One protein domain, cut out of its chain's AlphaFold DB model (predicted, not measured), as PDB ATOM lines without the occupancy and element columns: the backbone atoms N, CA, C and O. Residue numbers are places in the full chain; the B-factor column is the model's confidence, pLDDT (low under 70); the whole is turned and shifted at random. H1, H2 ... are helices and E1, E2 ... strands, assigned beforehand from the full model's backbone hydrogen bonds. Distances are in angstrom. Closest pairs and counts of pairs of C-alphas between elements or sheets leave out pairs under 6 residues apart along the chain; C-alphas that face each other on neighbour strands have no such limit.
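What this domain is: This is residues 109 to 191 of the 191 residues of the protein "XdhC/CoxI family protein" of Streptomyces sp. Ag82_G5-5 (UniProt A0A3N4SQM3). A strongly twisted sheet of five strands curls round one helix, H2, while a second helix, H1, packs on the sheet's opposite face, over E2 and E1. These are three layers, helices on both faces of a sheet. The 83 printed residues run H1 E1 E2 E3 H2 E4 E5; the sheet's order is E3 E2 E1 E5 E4, all antiparallel, and the class is mixed. The whole is compact, with a radius of gyration of the C-alphas of 12.1 A, and only just elongated, spanning 37 by 24 by 18 A.

Where its parts are: Find C-alpha 109 at (114.707, 156.510, 100.853); from there H1 runs 14.5 A to residue 118. E1, residues 123 to 131, covers 23.6 A. Next come E2, residues 140 to 143, 10.0 A, and E3, residues 148 to 151, 8.8 A. H2, residues 155 to 166, covers 16.8 A. E4, residues 171 to 175, covers 12.9 A, and E5, residues 183 to 190, 22.1 A, ending at C-alpha 190, (116.523, 167.428, 107.327).

How they stand to each other: Look first at H1, on the sheet at a height of 7.7 A; its closest C-alphas to E2 are Ala 109 and Ala 142, 4.7 A. E1, E2 and E3 form a meander, each strand the antiparallel neighbour of the one before: find N 126 and O 141 at 2.8 A, and N 142 and O 149 at 2.8 A. H2 is on the opposite face from H1, and the two are apart; its closest C-alphas to E2 are Asp 158 and Leu 141, 7.2 A. E4 and E5 form a hairpin, with N 173 and O 185 at 2.8 A. E5 pairs with E1 through N 127 and O 186, 2.9 A. In H1 and H2 every O i to N i+4 pair is within hydrogen-bond range.

The domain as a whole: The farthest C-alphas, Arg 119 and Asn 177, are 37.9 A apart. The printed part has no cut and no long link. Confidence is under 70 at residue 169 and residues 175 to 182.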
ATOM      1  N   ALA A 109     113.972 155.409 100.242       96.56
ATOM      2  CA  ALA A 109     114.707 156.510 100.853       96.56
ATOM      3  C   ALA A 109     113.732 157.622 101.257       96.56
ATOM      4  O   ALA A 109     113.760 158.095 102.397       96.56
ATOM      5  N   PHE A 110     112.810 157.992 100.366       96.12
ATOM      6  CA  PHE A 110     111.807 159.006 100.659       96.12
ATOM      7  C   PHE A 110     110.776 158.542 101.698       96.12
ATOM      8  O   PHE A 110     110.375 159.344 102.542       96.12
ATOM      9  N   ALA A 111     110.417 157.251 101.736       96.69
ATOM     10  CA  ALA A 111     109.618 156.697 102.840       96.69
ATOM     11  C   ALA A 111     110.279 156.937 104.206       96.69
ATOM     12  O   ALA A 111     109.618 157.388 105.145       96.69
ATOM     13  N   LEU A 112     111.587 156.672 104.325       96.94
ATOM     14  CA  LEU A 112     112.316 156.923 105.569       96.94
ATOM     15  C   LEU A 112     112.348 158.417 105.911       96.94
ATOM     16  O   LEU A 112     112.204 158.775 107.080       96.94
ATOM     17  N   VAL A 113     112.502 159.287 104.912       95.50
ATOM     18  CA  VAL A 113     112.455 160.741 105.102       95.50
ATOM     19  C   VAL A 113     111.106 161.180 105.676       95.50
ATOM     20  O   VAL A 113     111.085 161.851 106.709       95.50
ATOM     21  N   LEU A 114     109.990 160.759 105.072       95.56
ATOM     22  CA  LEU A 114     108.644 161.097 105.549       95.56
ATOM     23  C   LEU A 114     108.403 160.596 106.976       95.56
ATOM     24  O   LEU A 114     107.970 161.363 107.836       95.56
ATOM     25  N   ALA A 115     108.744 159.334 107.252       95.62
ATOM     26  CA  ALA A 115     108.586 158.743 108.578       95.62
ATOM     27  C   ALA A 115     109.427 159.462 109.647       95.62
ATOM     28  O   ALA A 115     108.982 159.631 110.783       95.62
ATOM     29  N   SER A 116     110.636 159.901 109.288       95.12
ATOM     30  CA  SER A 116     111.531 160.619 110.201       95.12
ATOM     31  C   SER A 116     111.006 162.018 110.512       95.12
ATOM     32  O   SER A 116     110.897 162.378 111.685       95.12
ATOM     33  N   LEU A 117     110.591 162.768 109.485       92.88
ATOM     34  CA  LEU A 117     110.016 164.104 109.653       92.88
ATOM     35  C   LEU A 117     108.725 164.080 110.478       92.88
ATOM     36  O   LEU A 117     108.568 164.906 111.374       92.88
ATOM     37  N   ALA A 118     107.842 163.104 110.243       93.38
ATOM     38  CA  ALA A 118     106.612 162.930 111.020       93.38
ATOM     39  C   ALA A 118     106.880 162.673 112.512       93.38
ATOM     40  O   ALA A 118     106.088 163.060 113.367       93.38
ATOM     41  N   ARG A 119     108.017 162.048 112.836       93.31
ATOM     42  CA  ARG A 119     108.454 161.778 114.214       93.31
ATOM     43  C   ARG A 119     109.334 162.883 114.805       93.31
ATOM     44  O   ARG A 119     109.778 162.744 115.942       93.31
ATOM     45  N   GLY A 120     109.628 163.941 114.048       91.19
ATOM     46  CA  GLY A 120     110.563 164.991 114.453       91.19
ATOM     47  C   GLY A 120     112.005 164.501 114.630       91.19
ATOM     48  O   GLY A 120     112.771 165.101 115.383       91.19
ATOM     49  N   VAL A 121     112.376 163.401 113.971       90.88
ATOM     50  CA  VAL A 121     113.719 162.815 114.021       90.88
ATOM     51  C   VAL A 121     114.524 163.306 112.824       90.88
ATOM     52  O   VAL A 121     114.045 163.305 111.693       90.88
ATOM     53  N   ALA A 122     115.773 163.696 113.073       89.69
ATOM     54  CA  ALA A 122     116.660 164.134 112.006       89.69
ATOM     55  C   ALA A 122     117.013 162.981 111.052       89.69
ATOM     56  O   ALA A 122     117.375 161.885 111.491       89.69
ATOM     57  N   VAL A 123     116.994 163.271 109.756       92.25
ATOM     58  CA  VAL A 123     117.348 162.336 108.682       92.25
ATOM     59  C   VAL A 123     118.284 163.025 107.702       92.25
ATOM     60  O   VAL A 123     118.085 164.184 107.350       92.25
ATOM     61  N   THR A 124     119.321 162.329 107.262       92.75
ATOM     62  CA  THR A 124     120.194 162.792 106.184       92.75
ATOM     63  C   THR A 124     119.729 162.163 104.886       92.75
ATOM     64  O   THR A 124     119.639 160.941 104.801       92.75
ATOM     65  N   LEU A 125     119.451 162.989 103.883       93.62
ATOM     66  CA  LEU A 125     119.199 162.543 102.519       93.62
ATOM     67  C   LEU A 125     120.439 162.844 101.675       93.62
ATOM     68  O   LEU A 125     120.871 163.996 101.614       93.62
ATOM     69  N   ALA A 126     121.003 161.808 101.064       93.94
ATOM     70  CA  ALA A 126     122.051 161.902 100.063       93.94
ATOM     71  C   ALA A 126     121.443 161.687  98.672       93.94
ATOM     72  O   ALA A 126     120.646 160.764  98.495       93.94
ATOM     73  N   LEU A 127     121.818 162.528  97.710       94.19
ATOM     74  CA  LEU A 127     121.364 162.465  96.321       94.19
ATOM     75  C   LEU A 127     122.564 162.451  95.379       94.19
ATOM     76  O   LEU A 127     123.452 163.287  95.534       94.19
ATOM     77  N   THR A 128     122.582 161.557  94.394       94.38
ATOM     78  CA  THR A 128     123.566 161.598  93.301       94.38
ATOM     79  C   THR A 128     123.215 162.740  92.352       94.38
ATOM     80  O   THR A 128     122.147 162.711  91.740       94.38
ATOM     81  N   VAL A 129     124.088 163.741  92.223       91.62
ATOM     82  CA  VAL A 129     123.859 164.897  91.333       91.62
ATOM     83  C   VAL A 129     124.610 164.763  90.013       91.62
ATOM     84  O   VAL A 129     124.088 165.130  88.972       91.62
ATOM     85  N   ASP A 130     125.793 164.154  90.031       88.31
ATOM     86  CA  ASP A 130     126.592 163.912  88.830       88.31
ATOM     87  C   ASP A 130     127.422 162.643  89.020       88.31
ATOM     88  O   ASP A 130     127.910 162.389  90.123       88.31
ATOM     89  N   CYS A 131     127.561 161.834  87.971       87.00
ATOM     90  CA  CYS A 131     128.518 160.735  87.911       87.00
ATOM     91  C   CYS A 131     128.681 160.213  86.475       87.00
ATOM     92  O   CYS A 131     127.855 160.464  85.602       87.00
ATOM     93  N   ALA A 132     129.698 159.377  86.249       85.94
ATOM     94  CA  ALA A 132     129.937 158.721  84.955       85.94
ATOM     95  C   ALA A 132     128.822 157.748  84.497       85.94
ATOM     96  O   ALA A 132     128.898 157.200  83.400       85.94
ATOM     97  N   HIS A 133     127.814 157.517  85.338       86.00
ATOM     98  CA  HIS A 133     126.698 156.599  85.137       86.00
ATOM     99  C   HIS A 133     125.376 157.383  85.171       86.00
ATOM    100  O   HIS A 133     124.764 157.487  86.238       86.00
ATOM    101  N   PRO A 134     124.928 157.971  84.044       85.88
ATOM    102  CA  PRO A 134     123.758 158.851  84.008       85.88
ATOM    103  C   PRO A 134     122.488 158.225  84.594       85.88
ATOM    104  O   PRO A 134     121.677 158.922  85.195       85.88
ATOM    105  N   GLU A 135     122.340 156.901  84.499       88.25
ATOM    106  CA  GLU A 135     121.225 156.144  85.073       88.25
ATOM    107  C   GLU A 135     121.169 156.179  86.609       88.25
ATOM    108  O   GLU A 135     120.156 155.811  87.197       88.25
ATOM    109  N   ARG A 136     122.258 156.599  87.265       90.38
ATOM    110  CA  ARG A 136     122.363 156.715  88.725       90.38
ATOM    111  C   ARG A 136     122.161 158.138  89.225       90.38
ATOM    112  O   ARG A 136     122.012 158.312  90.436       90.38
ATOM    113  N   VAL A 137     122.151 159.144  88.350       92.44
ATOM    114  CA  VAL A 137     121.777 160.512  88.739       92.44
ATOM    115  C   VAL A 137     120.378 160.470  89.357       92.44
ATOM    116  O   VAL A 137     119.539 159.671  88.957       92.44
ATOM    117  N   GLY A 138     120.138 161.251  90.408       93.12
ATOM    118  CA  GLY A 138     118.879 161.236  91.155       93.12
ATOM    119  C   GLY A 138     118.699 160.064  92.128       93.12
ATOM    120  O   GLY A 138     117.724 160.081  92.883       93.12
ATOM    121  N   SER A 139     119.622 159.092  92.169       95.00
ATOM    122  CA  SER A 139     119.612 158.030  93.187       95.00
ATOM    123  C   SER A 139     119.677 158.622  94.591       95.00
ATOM    124  O   SER A 139     120.331 159.644  94.816       95.00
ATOM    125  N   ALA A 140     118.996 157.977  95.535       96.00
ATOM    126  CA  ALA A 140     118.771 158.521  96.863       96.00
ATOM    127  C   ALA A 140     119.092 157.506  97.961       96.00
ATOM    128  O   ALA A 140     118.660 156.353  97.918       96.00
ATOM    129  N   LEU A 141     119.790 157.978  98.992       96.50
ATOM    130  CA  LEU A 141     120.071 157.237 100.215       96.50
ATOM    131  C   LEU A 141     119.642 158.079 101.417       96.50
ATOM    132  O   LEU A 141     120.154 159.176 101.637       96.50
ATOM    133  N   ALA A 142     118.710 157.561 102.208       95.69
ATOM    134  CA  ALA A 142     118.275 158.178 103.451       95.69
ATOM    135  C   ALA A 142     118.906 157.464 104.648       95.69
ATOM    136  O   ALA A 142     118.903 156.235 104.735       95.69
ATOM    137  N   VAL A 143     119.431 158.248 105.586       94.25
ATOM    138  CA  VAL A 143     120.182 157.763 106.746       94.25
ATOM    139  C   VAL A 143     119.665 158.440 108.008       94.25
ATOM    140  O   VAL A 143     119.648 159.664 108.126       94.25
ATOM    141  N   THR A 144     119.292 157.630 108.987       91.88
ATOM    142  CA  THR A 144     119.024 158.047 110.369       91.88
ATOM    143  C   THR A 144     120.034 157.373 111.296       91.88
ATOM    144  O   THR A 144     120.923 156.652 110.841       91.88
ATOM    145  N   ARG A 145     119.910 157.573 112.614       88.12
ATOM    146  CA  ARG A 145     120.709 156.805 113.583       88.12
ATOM    147  C   ARG A 145     120.432 155.297 113.490       88.12
ATOM    148  O   ARG A 145     121.361 154.514 113.654       88.12
ATOM    149  N   ASP A 146     119.184 154.919 113.213       90.00
ATOM    150  CA  ASP A 146     118.701 153.546 113.404       90.00
ATOM    151  C   ASP A 146     118.438 152.804 112.085       90.00
ATOM    152  O   ASP A 146     118.269 151.586 112.073       90.00
ATOM    153  N   ALA A 147     118.383 153.522 110.961       94.06
ATOM    154  CA  ALA A 147     118.014 152.956 109.670       94.06
ATOM    155  C   ALA A 147     118.716 153.638 108.495       94.06
ATOM    156  O   ALA A 147     118.953 154.848 108.501       94.06
ATOM    157  N   VAL A 148     118.955 152.835 107.460       95.50
ATOM    158  CA  VAL A 148     119.438 153.237 106.137       95.50
ATOM    159  C   VAL A 148     118.458 152.685 105.100       95.50
ATOM    160  O   VAL A 148     118.046 151.526 105.219       95.50
ATOM    161  N   ARG A 149     118.033 153.500 104.131       97.19
ATOM    162  CA  ARG A 149     117.116 153.101 103.045       97.19
ATOM    163  C   ARG A 149     117.530 153.717 101.714       97.19
ATOM    164  O   ARG A 149     117.961 154.869 101.688       97.19
ATOM    165  N   GLY A 150     117.337 152.967 100.631       96.12
ATOM    166  CA  GLY A 150     117.796 153.332  99.290       96.12
ATOM    167  C   GLY A 150     119.279 153.034  99.052       96.12
ATOM    168  O   GLY A 150     119.927 152.354  99.846       96.12
ATOM    169  N   THR A 151     119.794 153.530  97.933       94.69
ATOM    170  CA  THR A 151     121.189 153.398  97.493       94.69
ATOM    171  C   THR A 151     121.513 154.531  96.524       94.69
ATOM    172  O   THR A 151     120.637 155.016  95.810       94.69
ATOM    173  N   LEU A 152     122.776 154.940  96.472       91.19
ATOM    174  CA  LEU A 152     123.320 155.864  95.477       91.19
ATOM    175  C   LEU A 152     123.717 155.153  94.174       91.19
ATOM    176  O   LEU A 152     124.212 155.790  93.247       91.19
ATOM    177  N   GLY A 153     123.513 153.833  94.103       87.00
ATOM    178  CA  GLY A 153     123.830 152.995  92.946       87.00
ATOM    179  C   GLY A 153     125.188 152.293  93.035       87.00
ATOM    180  O   GLY A 153     125.576 151.602  92.094       87.00
ATOM    181  N   ALA A 154     125.917 152.446  94.148       86.19
ATOM    182  CA  ALA A 154     127.138 151.693  94.430       86.19
ATOM    183  C   ALA A 154     127.413 151.589  95.940       86.19
ATOM    184  O   ALA A 154     127.441 152.596  96.647       86.19
ATOM    185  N   GLU A 155     127.754 150.387  96.417       87.75
ATOM    186  CA  GLU A 155     128.021 150.111  97.840       87.75
ATOM    187  C   GLU A 155     129.101 151.035  98.436       87.75
ATOM    188  O   GLU A 155     129.007 151.484  99.580       87.75
ATOM    189  N   LYS A 156     130.138 151.362  97.655       85.62
ATOM    190  CA  LYS A 156     131.208 152.264  98.096       85.62
ATOM    191  C   LYS A 156     130.697 153.688  98.334       85.62
ATOM    192  O   LYS A 156     131.114 154.316  99.306       85.62
ATOM    193  N   TRP A 157     129.819 154.188  97.464       87.94
ATOM    194  CA  TRP A 157     129.211 155.512  97.616       87.94
ATOM    195  C   TRP A 157     128.296 155.544  98.843       87.94
ATOM    196  O   TRP A 157     128.372 156.483  99.638       87.94
ATOM    197  N   ASP A 158     127.528 154.473  99.061       91.12
ATOM    198  CA  ASP A 158     126.666 154.335 100.236       91.12
ATOM    199  C   ASP A 158     127.485 154.354 101.533       91.12
ATOM    200  O   ASP A 158     127.192 155.117 102.457       91.12
ATOM    201  N   ARG A 159     128.572 153.575 101.592       89.62
ATOM    202  CA  ARG A 159     129.476 153.530 102.752       89.62
ATOM    203  C   ARG A 159     130.115 154.878 103.065       89.62
ATOM    204  O   ARG A 159     130.204 155.245 104.237       89.62
ATOM    205  N   GLU A 160     130.554 155.608 102.047       85.81
ATOM    206  CA  GLU A 160     131.188 156.915 102.230       85.81
ATOM    207  C   GLU A 160     130.180 157.962 102.730       85.81
ATOM    208  O   GLU A 160     130.474 158.728 103.653       85.81
ATOM    209  N   CYS A 161     128.942 157.925 102.232       84.38
ATOM    210  CA  CYS A 161     127.866 158.769 102.752       84.38
ATOM    211  C   CYS A 161     127.526 158.463 104.211       84.38
ATOM    212  O   CYS A 161     127.353 159.389 105.006       84.38
ATOM    213  N   LEU A 162     127.492 157.186 104.598       87.94
ATOM    214  CA  LEU A 162     127.291 156.790 105.995       87.94
ATOM    215  C   LEU A 162     128.414 157.302 106.903       87.94
ATOM    216  O   LEU A 162     128.146 157.771 108.011       87.94
ATOM    217  N   TYR A 163     129.664 157.241 106.444       86.56
ATOM    218  CA  TYR A 163     130.803 157.776 107.185       86.56
ATOM    219  C   TYR A 163     130.670 159.292 107.403       86.56
ATOM    220  O   TYR A 163     130.754 159.769 108.537       86.56
ATOM    221  N   ARG A 164     130.365 160.050 106.343       80.88
ATOM    222  CA  ARG A 164     130.188 161.512 106.416       80.88
ATOM    223  C   ARG A 164     128.993 161.944 107.256       80.88
ATOM    224  O   ARG A 164     129.089 162.927 107.990       80.88
ATOM    225  N   GLN A 165     127.887 161.205 107.188       82.94
ATOM    226  CA  GLN A 165     126.708 161.467 108.009       82.94
ATOM    227  C   GLN A 165     127.041 161.380 109.503       82.94
ATOM    228  O   GLN A 165     126.642 162.255 110.273       82.94
ATOM    229  N   ARG A 166     127.825 160.373 109.910       82.19
ATOM    230  CA  ARG A 166     128.269 160.205 111.303       82.19
ATOM    231  C   ARG A 166     129.189 161.330 111.765       82.19
ATOM    232  O   ARG A 166     129.147 161.695 112.935       82.19
ATOM    233  N   ALA A 167     129.963 161.908 110.848       81.69
ATOM    234  CA  ALA A 167     130.773 163.096 111.101       81.69
ATOM    235  C   ALA A 167     129.946 164.402 111.178       81.69
ATOM    236  O   ALA A 167     130.504 165.458 111.464       81.69
ATOM    237  N   GLY A 168     128.628 164.351 110.942       75.25
ATOM    238  CA  GLY A 168     127.722 165.496 111.068       75.25
ATOM    239  C   GLY A 168     127.733 166.468 109.884       75.25
ATOM    240  O   GLY A 168     127.195 167.565 110.008       75.25
ATOM    241  N   GLY A 169     128.323 166.091 108.747       69.81
ATOM    242  CA  GLY A 169     128.424 166.960 107.573       69.81
ATOM    243  C   GLY A 169     127.100 167.159 106.825       69.81
ATOM    244  O   GLY A 169     126.260 166.261 106.749       69.81
ATOM    245  N   SER A 170     126.921 168.337 106.229       74.69
ATOM    246  CA  SER A 170     125.947 168.621 105.163       74.69
ATOM    247  C   SER A 170     126.636 169.467 104.093       74.69
ATOM    248  O   SER A 170     127.516 170.261 104.423       74.69
ATOM    249  N   GLY A 171     126.266 169.288 102.829       77.25
ATOM    250  CA  GLY A 171     126.871 169.953 101.676       77.25
ATOM    251  C   GLY A 171     127.129 168.997 100.513       77.25
ATOM    252  O   GLY A 171     126.749 167.823 100.553       77.25
ATOM    253  N   ILE A 172     127.785 169.516  99.477       78.44
ATOM    254  CA  ILE A 172     128.230 168.718  98.336       78.44
ATOM    255  C   ILE A 172     129.465 167.907  98.739       78.44
ATOM    256  O   ILE A 172     130.399 168.407  99.367       78.44
ATOM    257  N   MET A 173     129.468 166.635  98.368       78.69
ATOM    258  CA  MET A 173     130.591 165.726  98.498       78.69
ATOM    259  C   MET A 173     130.986 165.228  97.117       78.69
ATOM    260  O   MET A 173     130.206 164.559  96.447       78.69
ATOM    261  N   HIS A 174     132.229 165.493  96.738       78.50
ATOM    262  CA  HIS A 174     132.830 164.927  95.538       78.50
ATOM    263  C   HIS A 174     133.625 163.679  95.917       78.50
ATOM    264  O   HIS A 174     134.528 163.735  96.758       78.50
ATOM    265  N   LEU A 175     133.288 162.547  95.307       69.94
ATOM    266  CA  LEU A 175     134.060 161.314  95.381       69.94
ATOM    267  C   LEU A 175     134.875 161.172  94.097       69.94
ATOM    268  O   LEU A 175     134.330 161.153  92.997       69.94
ATOM    269  N   GLY A 176     136.198 161.095  94.250       59.31
ATOM    270  CA  GLY A 176     137.121 160.901  93.133       59.31
ATOM    271  C   GLY A 176     137.071 159.489  92.537       59.31
ATOM    272  O   GLY A 176     136.383 158.598  93.039       59.31
ATOM    273  N   ASN A 177     137.855 159.284  91.475       54.25
ATOM    274  CA  ASN A 177     137.859 158.073  90.651       54.25
ATOM    275  C   ASN A 177     138.071 156.787  91.467       54.25
ATOM    276  O   ASN A 177     139.191 156.424  91.825       54.25
ATOM    277  N   GLY A 178     136.995 156.039  91.703       46.94
ATOM    278  CA  GLY A 178     137.073 154.677  92.219       46.94
ATOM    279  C   GLY A 178     135.919 153.829  91.710       46.94
ATOM    280  O   GLY A 178     134.791 154.067  92.115       46.94
ATOM    281  N   LEU A 179     136.224 152.858  90.837       43.97
ATOM    282  CA  LEU A 179     135.356 151.786  90.298       43.97
ATOM    283  C   LEU A 179     133.931 152.180  89.825       43.97
ATOM    284  O   LEU A 179     133.107 151.305  89.585       43.97
ATOM    285  N   GLY A 180     133.662 153.476  89.642       52.78
ATOM    286  CA  GLY A 180     132.411 154.033  89.105       52.78
ATOM    287  C   GLY A 180     132.548 155.473  88.584       52.78
ATOM    288  O   GLY A 180     131.547 156.157  88.414       52.78
ATOM    289  N   GLY A 181     133.785 155.942  88.358       59.44
ATOM    290  CA  GLY A 181     134.077 157.311  87.917       59.44
ATOM    291  C   GLY A 181     133.992 158.374  89.026       59.44
ATOM    292  O   GLY A 181     133.763 158.024  90.189       59.44
ATOM    293  N   PRO A 182     134.238 159.653  88.690       67.38
ATOM    294  CA  PRO A 182     133.969 160.765  89.592       67.38
ATOM    295  C   PRO A 182     132.458 160.859  89.823       67.38
ATOM    296  O   PRO A 182     131.675 160.619  88.903       67.38
ATOM    297  N   ALA A 183     132.055 161.174  91.051       76.06
ATOM    298  CA  ALA A 183     130.656 161.381  91.388       76.06
ATOM    299  C   ALA A 183     130.495 162.489  92.429       76.06
ATOM    300  O   ALA A 183     131.296 162.606  93.360       76.06
ATOM    301  N   SER A 184     129.441 163.277  92.286       78.62
ATOM    302  CA  SER A 184     129.064 164.344  93.202       78.62
ATOM    303  C   SER A 184     127.753 163.969  93.883       78.62
ATOM    304  O   SER A 184     126.798 163.539  93.231       78.62
ATOM    305  N   PHE A 185     127.706 164.142  95.201       82.25
ATOM    306  CA  PHE A 185     126.532 163.862  96.020       82.25
ATOM    307  C   PHE A 185     126.155 165.078  96.837       82.25
ATOM    308  O   PHE A 185     127.009 165.699  97.467       82.25
ATOM    309  N   PHE A 186     124.868 165.373  96.901       81.88
ATOM    310  CA  PHE A 186     124.344 166.370  97.814       81.88
ATOM    311  C   PHE A 186     123.846 165.692  99.089       81.88
ATOM    312  O   PHE A 186     122.930 164.874  99.027       81.88
ATOM    313  N   LEU A 187     124.445 166.014 100.238       83.00
ATOM    314  CA  LEU A 187     124.013 165.526 101.550       83.00
ATOM    315  C   LEU A 187     123.357 166.658 102.326       83.00
ATOM    316  O   LEU A 187     124.007 167.651 102.658       83.00
ATOM    317  N   HIS A 188     122.096 166.480 102.707       83.12
ATOM    318  CA  HIS A 188     121.412 167.449 103.554       83.12
ATOM    319  C   HIS A 188     120.716 166.783 104.725       83.12
ATOM    320  O   HIS A 188     119.952 165.825 104.572       83.12
ATOM    321  N   ARG A 189     120.989 167.312 105.918       82.50
ATOM    322  CA  ARG A 189     120.287 166.934 107.133       82.50
ATOM    323  C   ARG A 189     118.969 167.692 107.220       82.50
ATOM    324  O   ARG A 189     118.945 168.909 107.352       82.50
ATOM    325  N   GLN A 190     117.883 166.941 107.181       78.50
ATOM    326  CA  GLN A 190     116.523 167.428 107.327       78.50
ATOM    327  C   GLN A 190     116.130 167.376 108.806       78.50
ATOM    328  O   GLN A 190     116.425 166.395 109.501       78.50
ATOM    329  N   HIS A 191     115.469 168.437 109.267       74.69
ATOM    330  CA  HIS A 191     114.909 168.555 110.609       74.69
ATOM    331  C   HIS A 191     113.393 168.688 110.528       74.69
ATOM    332  O   HIS A 191     112.872 169.555 109.795       74.69
TER     333      HIS A 191